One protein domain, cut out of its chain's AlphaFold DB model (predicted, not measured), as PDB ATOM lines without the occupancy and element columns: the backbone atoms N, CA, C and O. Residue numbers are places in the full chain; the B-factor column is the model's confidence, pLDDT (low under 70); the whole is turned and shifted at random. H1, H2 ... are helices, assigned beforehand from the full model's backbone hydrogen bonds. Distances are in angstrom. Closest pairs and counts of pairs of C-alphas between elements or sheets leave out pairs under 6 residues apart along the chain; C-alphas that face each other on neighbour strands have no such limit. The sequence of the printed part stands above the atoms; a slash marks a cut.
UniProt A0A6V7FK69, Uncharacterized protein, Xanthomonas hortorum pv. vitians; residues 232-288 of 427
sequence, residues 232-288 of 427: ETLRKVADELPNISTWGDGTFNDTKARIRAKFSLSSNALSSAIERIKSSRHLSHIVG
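Overview. This is residues 232 to 288 of the 427 residues of an uncharacterized protein of Xanthomonas hortorum pv. vitians (UniProt A0A6V7FK69). H1 crosses the longest helix, H3, while H2 is over H3's first end and H4 folds back from its last end, on the same side as H1. The 57 printed residues, all helix by class with no named strand, hold H1 to H4 in that order. The whole is compact, radius of gyration of the C-alphas 10.3 A, spanning 26 by 25 by 16 A.

Arrangement. H1, residues 232 to 240, touches H3, residues 267 to 279, about perpendicular at 86 degrees; closest C-alphas Leu 234 and Ala 273, 6.3 A. H1 touches H4, residues 281 to 286, closest C-alphas Ala 238 and Ile 286, 6.2 A. H2, residues 252 to 262, only just touches H3, with 3 pairs of C-alphas within 8 A, closest Arg 260 and Leu 270, 6.8 A. H3 and H4 touch only at the corner, only just, with 3 pairs, closest Lys 278 and Ser 284, 4.8 A. In H1, H2 and H3 every O i to N i+4 pair is within hydrogen-bond range; in H4, 1 of 2.

Along the chain. H1 begins at C-alpha 232 (84.039, 142.140, 92.794). H2 is 15.4 A long and H3 18.7 A. H4 ends at C-alpha 286 (87.234, 129.365, 94.511).

Size, cuts and confidence. The printed part has no cut; the link H1 to H2 is long. No printed residue is under 70 in pLDDT.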
ATOM      1  N   GLU A 232      82.573 142.170  92.748       82.75
ATOM      2  CA  GLU A 232      84.039 142.140  92.794       82.75
ATOM      3  C   GLU A 232      84.585 142.018  94.223       82.75
ATOM      4  O   GLU A 232      85.584 141.341  94.455       82.75
ATOM      5  N   THR A 233      83.917 142.611  95.215       84.25
ATOM      6  CA  THR A 233      84.317 142.422  96.614       84.25
ATOM      7  C   THR A 233      84.042 140.997  97.075       84.25
ATOM      8  O   THR A 233      84.872 140.438  97.782       84.25
ATOM      9  N   LEU A 234      82.923 140.381  96.669       88.56
ATOM     10  CA  LEU A 234      82.664 138.970  96.982       88.56
ATOM     11  C   LEU A 234      83.752 138.063  96.408       88.56
ATOM     12  O   LEU A 234      84.228 137.181  97.118       88.56
ATOM     13  N   ARG A 235      84.174 138.310  95.163       89.75
ATOM     14  CA  ARG A 235      85.265 137.574  94.519       89.75
ATOM     15  C   ARG A 235      86.579 137.735  95.282       89.75
ATOM     16  O   ARG A 235      87.163 136.745  95.696       89.75
ATOM     17  N   LYS A 236      86.975 138.975  95.594       91.25
ATOM     18  CA  LYS A 236      88.181 139.259  96.394       91.25
ATOM     19  C   LYS A 236      88.130 138.652  97.798       91.25
ATOM     20  O   LYS A 236      89.163 138.278  98.337       91.25
ATOM     21  N   VAL A 237      86.948 138.581  98.414       92.06
ATOM     22  CA  VAL A 237      86.763 137.885  99.694       92.06
ATOM     23  C   VAL A 237      86.918 136.377  99.506       92.06
ATOM     24  O   VAL A 237      87.581 135.755 100.328       92.06
ATOM     25  N   ALA A 238      86.352 135.792  98.444       93.44
ATOM     26  CA  ALA A 238      86.508 134.373  98.126       93.44
ATOM     27  C   ALA A 238      87.981 133.993  97.911       93.44
ATOM     28  O   ALA A 238      88.423 133.010  98.496       93.44
ATOM     29  N   ASP A 239      88.740 134.816  97.182       94.12
ATOM     30  CA  ASP A 239      90.177 134.619  96.928       94.12
ATOM     31  C   ASP A 239      91.026 134.621  98.222       94.12
ATOM     32  O   ASP A 239      92.101 134.029  98.277       94.12
ATOM     33  N   GLU A 240      90.558 135.291  99.281       94.31
ATOM     34  CA  GLU A 240      91.246 135.387 100.580       94.31
ATOM     35  C   GLU A 240      90.820 134.310 101.586       94.31
ATOM     36  O   GLU A 240      91.456 134.145 102.638       94.31
ATOM     37  N   LEU A 241      89.712 133.617 101.313       94.44
ATOM     38  CA  LEU A 241      89.229 132.535 102.157       94.44
ATOM     39  C   LEU A 241      90.053 131.268 101.883       94.44
ATOM     40  O   LEU A 241      90.337 130.947 100.731       94.44
ATOM     41  N   PRO A 242      90.426 130.508 102.926       93.56
ATOM     42  CA  PRO A 242      91.082 129.226 102.730       93.56
ATOM     43  C   PRO A 242      90.087 128.214 102.153       93.56
ATOM     44  O   PRO A 242      88.876 128.456 102.120       93.56
ATOM     45  N   ASN A 243      90.589 127.043 101.758       93.69
ATOM     46  CA  ASN A 243      89.736 125.941 101.331       93.69
ATOM     47  C   ASN A 243      88.671 125.631 102.401       93.69
ATOM     48  O   ASN A 243      88.972 125.568 103.593       93.69
ATOM     49  N   ILE A 244      87.425 125.424 101.974       93.31
ATOM     50  CA  ILE A 244      86.272 125.246 102.864       93.31
ATOM     51  C   ILE A 244      86.435 124.087 103.856       93.31
ATOM     52  O   ILE A 244      85.873 124.129 104.951       93.31
ATOM     53  N   SER A 245      87.233 123.075 103.504       91.50
ATOM     54  CA  SER A 245      87.532 121.931 104.372       91.50
ATOM     55  C   SER A 245      88.270 122.311 105.661       91.50
ATOM     56  O   SER A 245      88.154 121.590 106.647       91.50
ATOM     57  N   THR A 246      88.957 123.460 105.700       90.25
ATOM     58  CA  THR A 246      89.742 123.917 106.862       90.25
ATOM     59  C   THR A 246      88.993 124.932 107.733       90.25
ATOM     60  O   THR A 246      89.552 125.505 108.666       90.25
ATOM     61  N   TRP A 247      87.724 125.233 107.438       90.62
ATOM     62  CA  TRP A 247      86.986 126.290 108.149       90.62
ATOM     63  C   TRP A 247      86.565 125.898 109.573       90.62
ATOM     64  O   TRP A 247      86.173 126.765 110.356       90.62
ATOM     65  N   GLY A 248      86.638 124.607 109.909       82.31
ATOM     66  CA  GLY A 248      86.447 124.100 111.269       82.31
ATOM     67  C   GLY A 248      87.650 124.330 112.189       82.31
ATOM     68  O   GLY A 248      87.522 124.166 113.402       82.31
ATOM     69  N   ASP A 249      88.795 124.733 111.635       80.69
ATOM     70  CA  ASP A 249      90.029 124.914 112.389       80.69
ATOM     71  C   ASP A 249      90.008 126.230 113.178       80.69
ATOM     72  O   ASP A 249      89.437 127.242 112.754       80.69
ATOM     73  N   GLY A 250      90.689 126.259 114.329       76.38
ATOM     74  CA  GLY A 250      90.748 127.443 115.199       76.38
ATOM     75  C   GLY A 250      91.280 128.713 114.510       76.38
ATOM     76  O   GLY A 250      90.957 129.821 114.937       76.38
ATOM     77  N   THR A 251      92.023 128.563 113.409       81.62
ATOM     78  CA  THR A 251      92.639 129.640 112.611       81.62
ATOM     79  C   THR A 251      91.652 130.376 111.694       81.62
ATOM     80  O   THR A 251      91.948 131.473 111.203       81.62
ATOM     81  N   PHE A 252      90.452 129.831 111.461       89.50
ATOM     82  CA  PHE A 252      89.466 130.469 110.583       89.50
ATOM     83  C   PHE A 252      88.938 131.792 111.160       89.50
ATOM     84  O   PHE A 252      88.613 132.726 110.421       89.50
ATOM     85  N   ASN A 253      88.887 131.913 112.489       89.69
ATOM     86  CA  ASN A 253      88.475 133.152 113.148       89.69
ATOM     87  C   ASN A 253      89.462 134.300 112.899       89.69
ATOM     88  O   ASN A 253      89.019 135.414 112.605       89.69
ATOM     89  N   ASP A 254      90.764 134.018 112.901       90.88
ATOM     90  CA  ASP A 254      91.802 135.009 112.593       90.88
ATOM     91  C   ASP A 254      91.713 135.466 111.134       90.88
ATOM     92  O   ASP A 254      91.811 136.658 110.830       90.88
ATOM     93  N   THR A 255      91.425 134.535 110.220       92.69
ATOM     94  CA  THR A 255      91.196 134.862 108.805       92.69
ATOM     95  C   THR A 255      89.987 135.779 108.626       92.69
ATOM     96  O   THR A 255      90.082 136.804 107.948       92.69
ATOM     97  N   LYS A 256      88.862 135.485 109.294       92.31
ATOM     98  CA  LYS A 256      87.679 136.363 109.274       92.31
ATOM     99  C   LYS A 256      87.997 137.758 109.819       92.31
ATOM    100  O   LYS A 256      87.536 138.748 109.250       92.31
ATOM    101  N   ALA A 257      88.793 137.864 110.885       92.38
ATOM    102  CA  ALA A 257      89.219 139.155 111.427       92.38
ATOM    103  C   ALA A 257      90.073 139.951 110.422       92.38
ATOM    104  O   ALA A 257      89.803 141.132 110.194       92.38
ATOM    105  N   ARG A 258      91.035 139.295 109.755       94.19
ATOM    106  CA  ARG A 258      91.874 139.900 108.706       94.19
ATOM    107  C   ARG A 258      91.047 140.422 107.530       94.19
ATOM    108  O   ARG A 258      91.216 141.570 107.129       94.19
ATOM    109  N   ILE A 259      90.135 139.605 107.001       93.00
ATOM    110  CA  ILE A 259      89.279 139.969 105.858       93.00
ATOM    111  C   ILE A 259      88.396 141.172 106.211       93.00
ATOM    112  O   ILE A 259      88.304 142.120 105.433       93.00
ATOM    113  N   ARG A 260      87.793 141.185 107.409       91.69
ATOM    114  CA  ARG A 260      86.992 142.328 107.874       91.69
ATOM    115  C   ARG A 260      87.785 143.624 107.888       91.69
ATOM    116  O   ARG A 260      87.267 144.637 107.429       91.69
ATOM    117  N   ALA A 261      89.015 143.586 108.397       90.94
ATOM    118  CA  ALA A 261      89.884 144.755 108.426       90.94
ATOM    119  C   ALA A 261      90.266 145.212 107.008       90.94
ATOM    120  O   ALA A 261      90.155 146.394 106.703       90.94
ATOM    121  N   LYS A 262      90.651 144.278 106.127       91.12
ATOM    122  CA  LYS A 262      91.090 144.577 104.754       91.12
ATOM    123  C   LYS A 262      89.995 145.211 103.893       91.12
ATOM    124  O   LYS A 262      90.282 146.117 103.120       91.12
ATOM    125  N   PHE A 263      88.757 144.733 104.014       87.12
ATOM    126  CA  PHE A 263      87.631 145.178 103.184       87.12
ATOM    127  C   PHE A 263      86.639 146.084 103.927       87.12
ATOM    128  O   PHE A 263      85.555 146.352 103.414       87.12
ATOM    129  N   SER A 264      86.979 146.539 105.138       87.06
ATOM    130  CA  SER A 264      86.118 147.381 105.983       87.06
ATOM    131  C   SER A 264      84.710 146.798 106.202       87.06
ATOM    132  O   SER A 264      83.709 147.515 106.196       87.06
ATOM    133  N   LEU A 265      84.620 145.477 106.397       85.50
ATOM    134  CA  LEU A 265      83.350 144.759 106.551       85.50
ATOM    135  C   LEU A 265      82.960 144.579 108.026       85.50
ATOM    136  O   LEU A 265      83.759 144.179 108.881       85.50
ATOM    137  N   SER A 266      81.675 144.785 108.323       87.25
ATOM    138  CA  SER A 266      81.096 144.366 109.602       87.25
ATOM    139  C   SER A 266      81.065 142.835 109.715       87.25
ATOM    140  O   SER A 266      81.133 142.124 108.710       87.25
ATOM    141  N   SER A 267      80.931 142.303 110.935       88.25
ATOM    142  CA  SER A 267      80.806 140.850 111.138       88.25
ATOM    143  C   SER A 267      79.628 140.265 110.357       88.25
ATOM    144  O   SER A 267      79.781 139.247 109.692       88.25
ATOM    145  N   ASN A 268      78.473 140.940 110.383       86.38
ATOM    146  CA  ASN A 268      77.273 140.489 109.676       86.38
ATOM    147  C   ASN A 268      77.458 140.545 108.155       86.38
ATOM    148  O   ASN A 268      77.042 139.622 107.461       86.38
ATOM    149  N   ALA A 269      78.115 141.594 107.642       83.88
ATOM    150  CA  ALA A 269      78.404 141.717 106.216       83.88
ATOM    151  C   ALA A 269      79.336 140.599 105.730       83.88
ATOM    152  O   ALA A 269      79.056 139.992 104.698       83.88
ATOM    153  N   LEU A 270      80.389 140.269 106.490       89.62
ATOM    154  CA  LEU A 270      81.271 139.153 106.143       89.62
ATOM    155  C   LEU A 270      80.539 137.804 106.208       89.62
ATOM    156  O   LEU A 270      80.676 137.003 105.290       89.62
ATOM    157  N   SER A 271      79.747 137.544 107.248       89.31
ATOM    158  CA  SER A 271      78.974 136.297 107.334       89.31
ATOM    159  C   SER A 271      78.015 136.146 106.152       89.31
ATOM    160  O   SER A 271      77.954 135.084 105.536       89.31
ATOM    161  N   SER A 272      77.319 137.224 105.780       86.81
ATOM    162  CA  SER A 272      76.454 137.234 104.599       86.81
ATOM    163  C   SER A 272      77.241 136.997 103.306       86.81
ATOM    164  O   SER A 272      76.762 136.269 102.439       86.81
ATOM    165  N   ALA A 273      78.440 137.575 103.174       89.06
ATOM    166  CA  ALA A 273      79.324 137.339 102.034       89.06
ATOM    167  C   ALA A 273      79.740 135.866 101.931       89.06
ATOM    168  O   ALA A 273      79.653 135.278 100.857       89.06
ATOM    169  N   ILE A 274      80.138 135.253 103.048       91.31
ATOM    170  CA  ILE A 274      80.551 133.847 103.105       91.31
ATOM    171  C   ILE A 274      79.400 132.917 102.695       91.31
ATOM    172  O   ILE A 274      79.604 132.016 101.883       91.31
ATOM    173  N   GLU A 275      78.182 133.140 103.196       90.81
ATOM    174  CA  GLU A 275      77.022 132.335 102.783       90.81
ATOM    175  C   GLU A 275      76.698 132.506 101.294       90.81
ATOM    176  O   GLU A 275      76.329 131.541 100.615       90.81
ATOM    177  N   ARG A 276      76.917 133.705 100.742       88.75
ATOM    178  CA  ARG A 276      76.761 133.947  99.306       88.75
ATOM    179  C   ARG A 276      77.806 133.217  98.469       88.75
ATOM    180  O   ARG A 276      77.454 132.585  97.477       88.75
ATOM    181  N   ILE A 277      79.064 133.243  98.901       91.44
ATOM    182  CA  ILE A 277      80.167 132.509  98.267       91.44
ATOM    183  C   ILE A 277      79.869 131.006  98.265       91.44
ATOM    184  O   ILE A 277      79.959 130.363  97.229       91.44
ATOM    185  N   LYS A 278      79.405 130.446  99.389       91.81
ATOM    186  CA  LYS A 278      79.065 129.014  99.510       91.81
ATOM    187  C   LYS A 278      77.909 128.542  98.622       91.81
ATOM    188  O   LYS A 278      77.735 127.324  98.497       91.81
ATOM    189  N   SER A 279      77.082 129.462  98.127       89.19
ATOM    190  CA  SER A 279      75.847 129.177  97.383       89.19
ATOM    191  C   SER A 279      75.903 129.578  95.907       89.19
ATOM    192  O   SER A 279      75.050 129.146  95.142       89.19
ATOM    193  N   SER A 280      76.894 130.369  95.490       88.69
ATOM    194  CA  SER A 280      77.148 130.693  94.081       88.69
ATOM    195  C   SER A 280      78.134 129.690  93.487       88.69
ATOM    196  O   SER A 280      79.219 129.540  94.037       88.69
ATOM    197  N   ARG A 281      77.796 129.034  92.365       91.25
ATOM    198  CA  ARG A 281      78.655 128.001  91.745       91.25
ATOM    199  C   ARG A 281      80.061 128.520  91.417       91.25
ATOM    200  O   ARG A 281      81.052 127.882  91.757       91.25
ATOM    201  N   HIS A 282      80.131 129.714  90.828       89.81
ATOM    202  CA  HIS A 282      81.389 130.372  90.478       89.81
ATOM    203  C   HIS A 282      82.271 130.621  91.712       89.81
ATOM    204  O   HIS A 282      83.441 130.249  91.740       89.81
ATOM    205  N   LEU A 283      81.698 131.218  92.761       91.50
ATOM    206  CA  LEU A 283      82.455 131.619  93.951       91.50
ATOM    207  C   LEU A 283      82.751 130.446  94.890       91.50
ATOM    208  O   LEU A 283      83.784 130.434  95.555       91.50
ATOM    209  N   SER A 284      81.864 129.455  94.963       93.50
ATOM    210  CA  SER A 284      82.055 128.295  95.828       93.50
ATOM    211  C   SER A 284      83.255 127.473  95.373       93.50
ATOM    212  O   SER A 284      83.999 126.961  96.210       93.50
ATOM    213  N   HIS A 285      83.476 127.392  94.059       94.19
ATOM    214  CA  HIS A 285      84.619 126.694  93.489       94.19
ATOM    215  C   HIS A 285      85.954 127.315  93.921       94.19
ATOM    216  O   HIS A 285      86.870 126.573  94.264       94.19
ATOM    217  N   ILE A 286      86.037 128.651  94.023       94.12
ATOM    218  CA  ILE A 286      87.234 129.365  94.511       94.12
ATOM    219  C   ILE A 286      87.627 128.878  95.914       94.12
ATOM    220  O   ILE A 286      88.800 128.646  96.192       94.12
ATOM    221  N   VAL A 287      86.641 128.632  96.784       94.69
ATOM    222  CA  VAL A 287      86.875 128.105  98.141       94.69
ATOM    223  C   VAL A 287      86.914 126.571  98.197       94.69
ATOM    224  O   VAL A 287      86.829 125.984  99.275       94.69
ATOM    225  N   GLY A 288      87.051 125.895  97.054       94.56
ATOM    226  CA  GLY A 288      87.193 124.441  96.964       94.56
ATOM    227  C   GLY A 288      85.890 123.653  97.109       94.56
ATOM    228  O   GLY A 288      85.927 122.485  97.490       94.56
TER     229      GLY A 288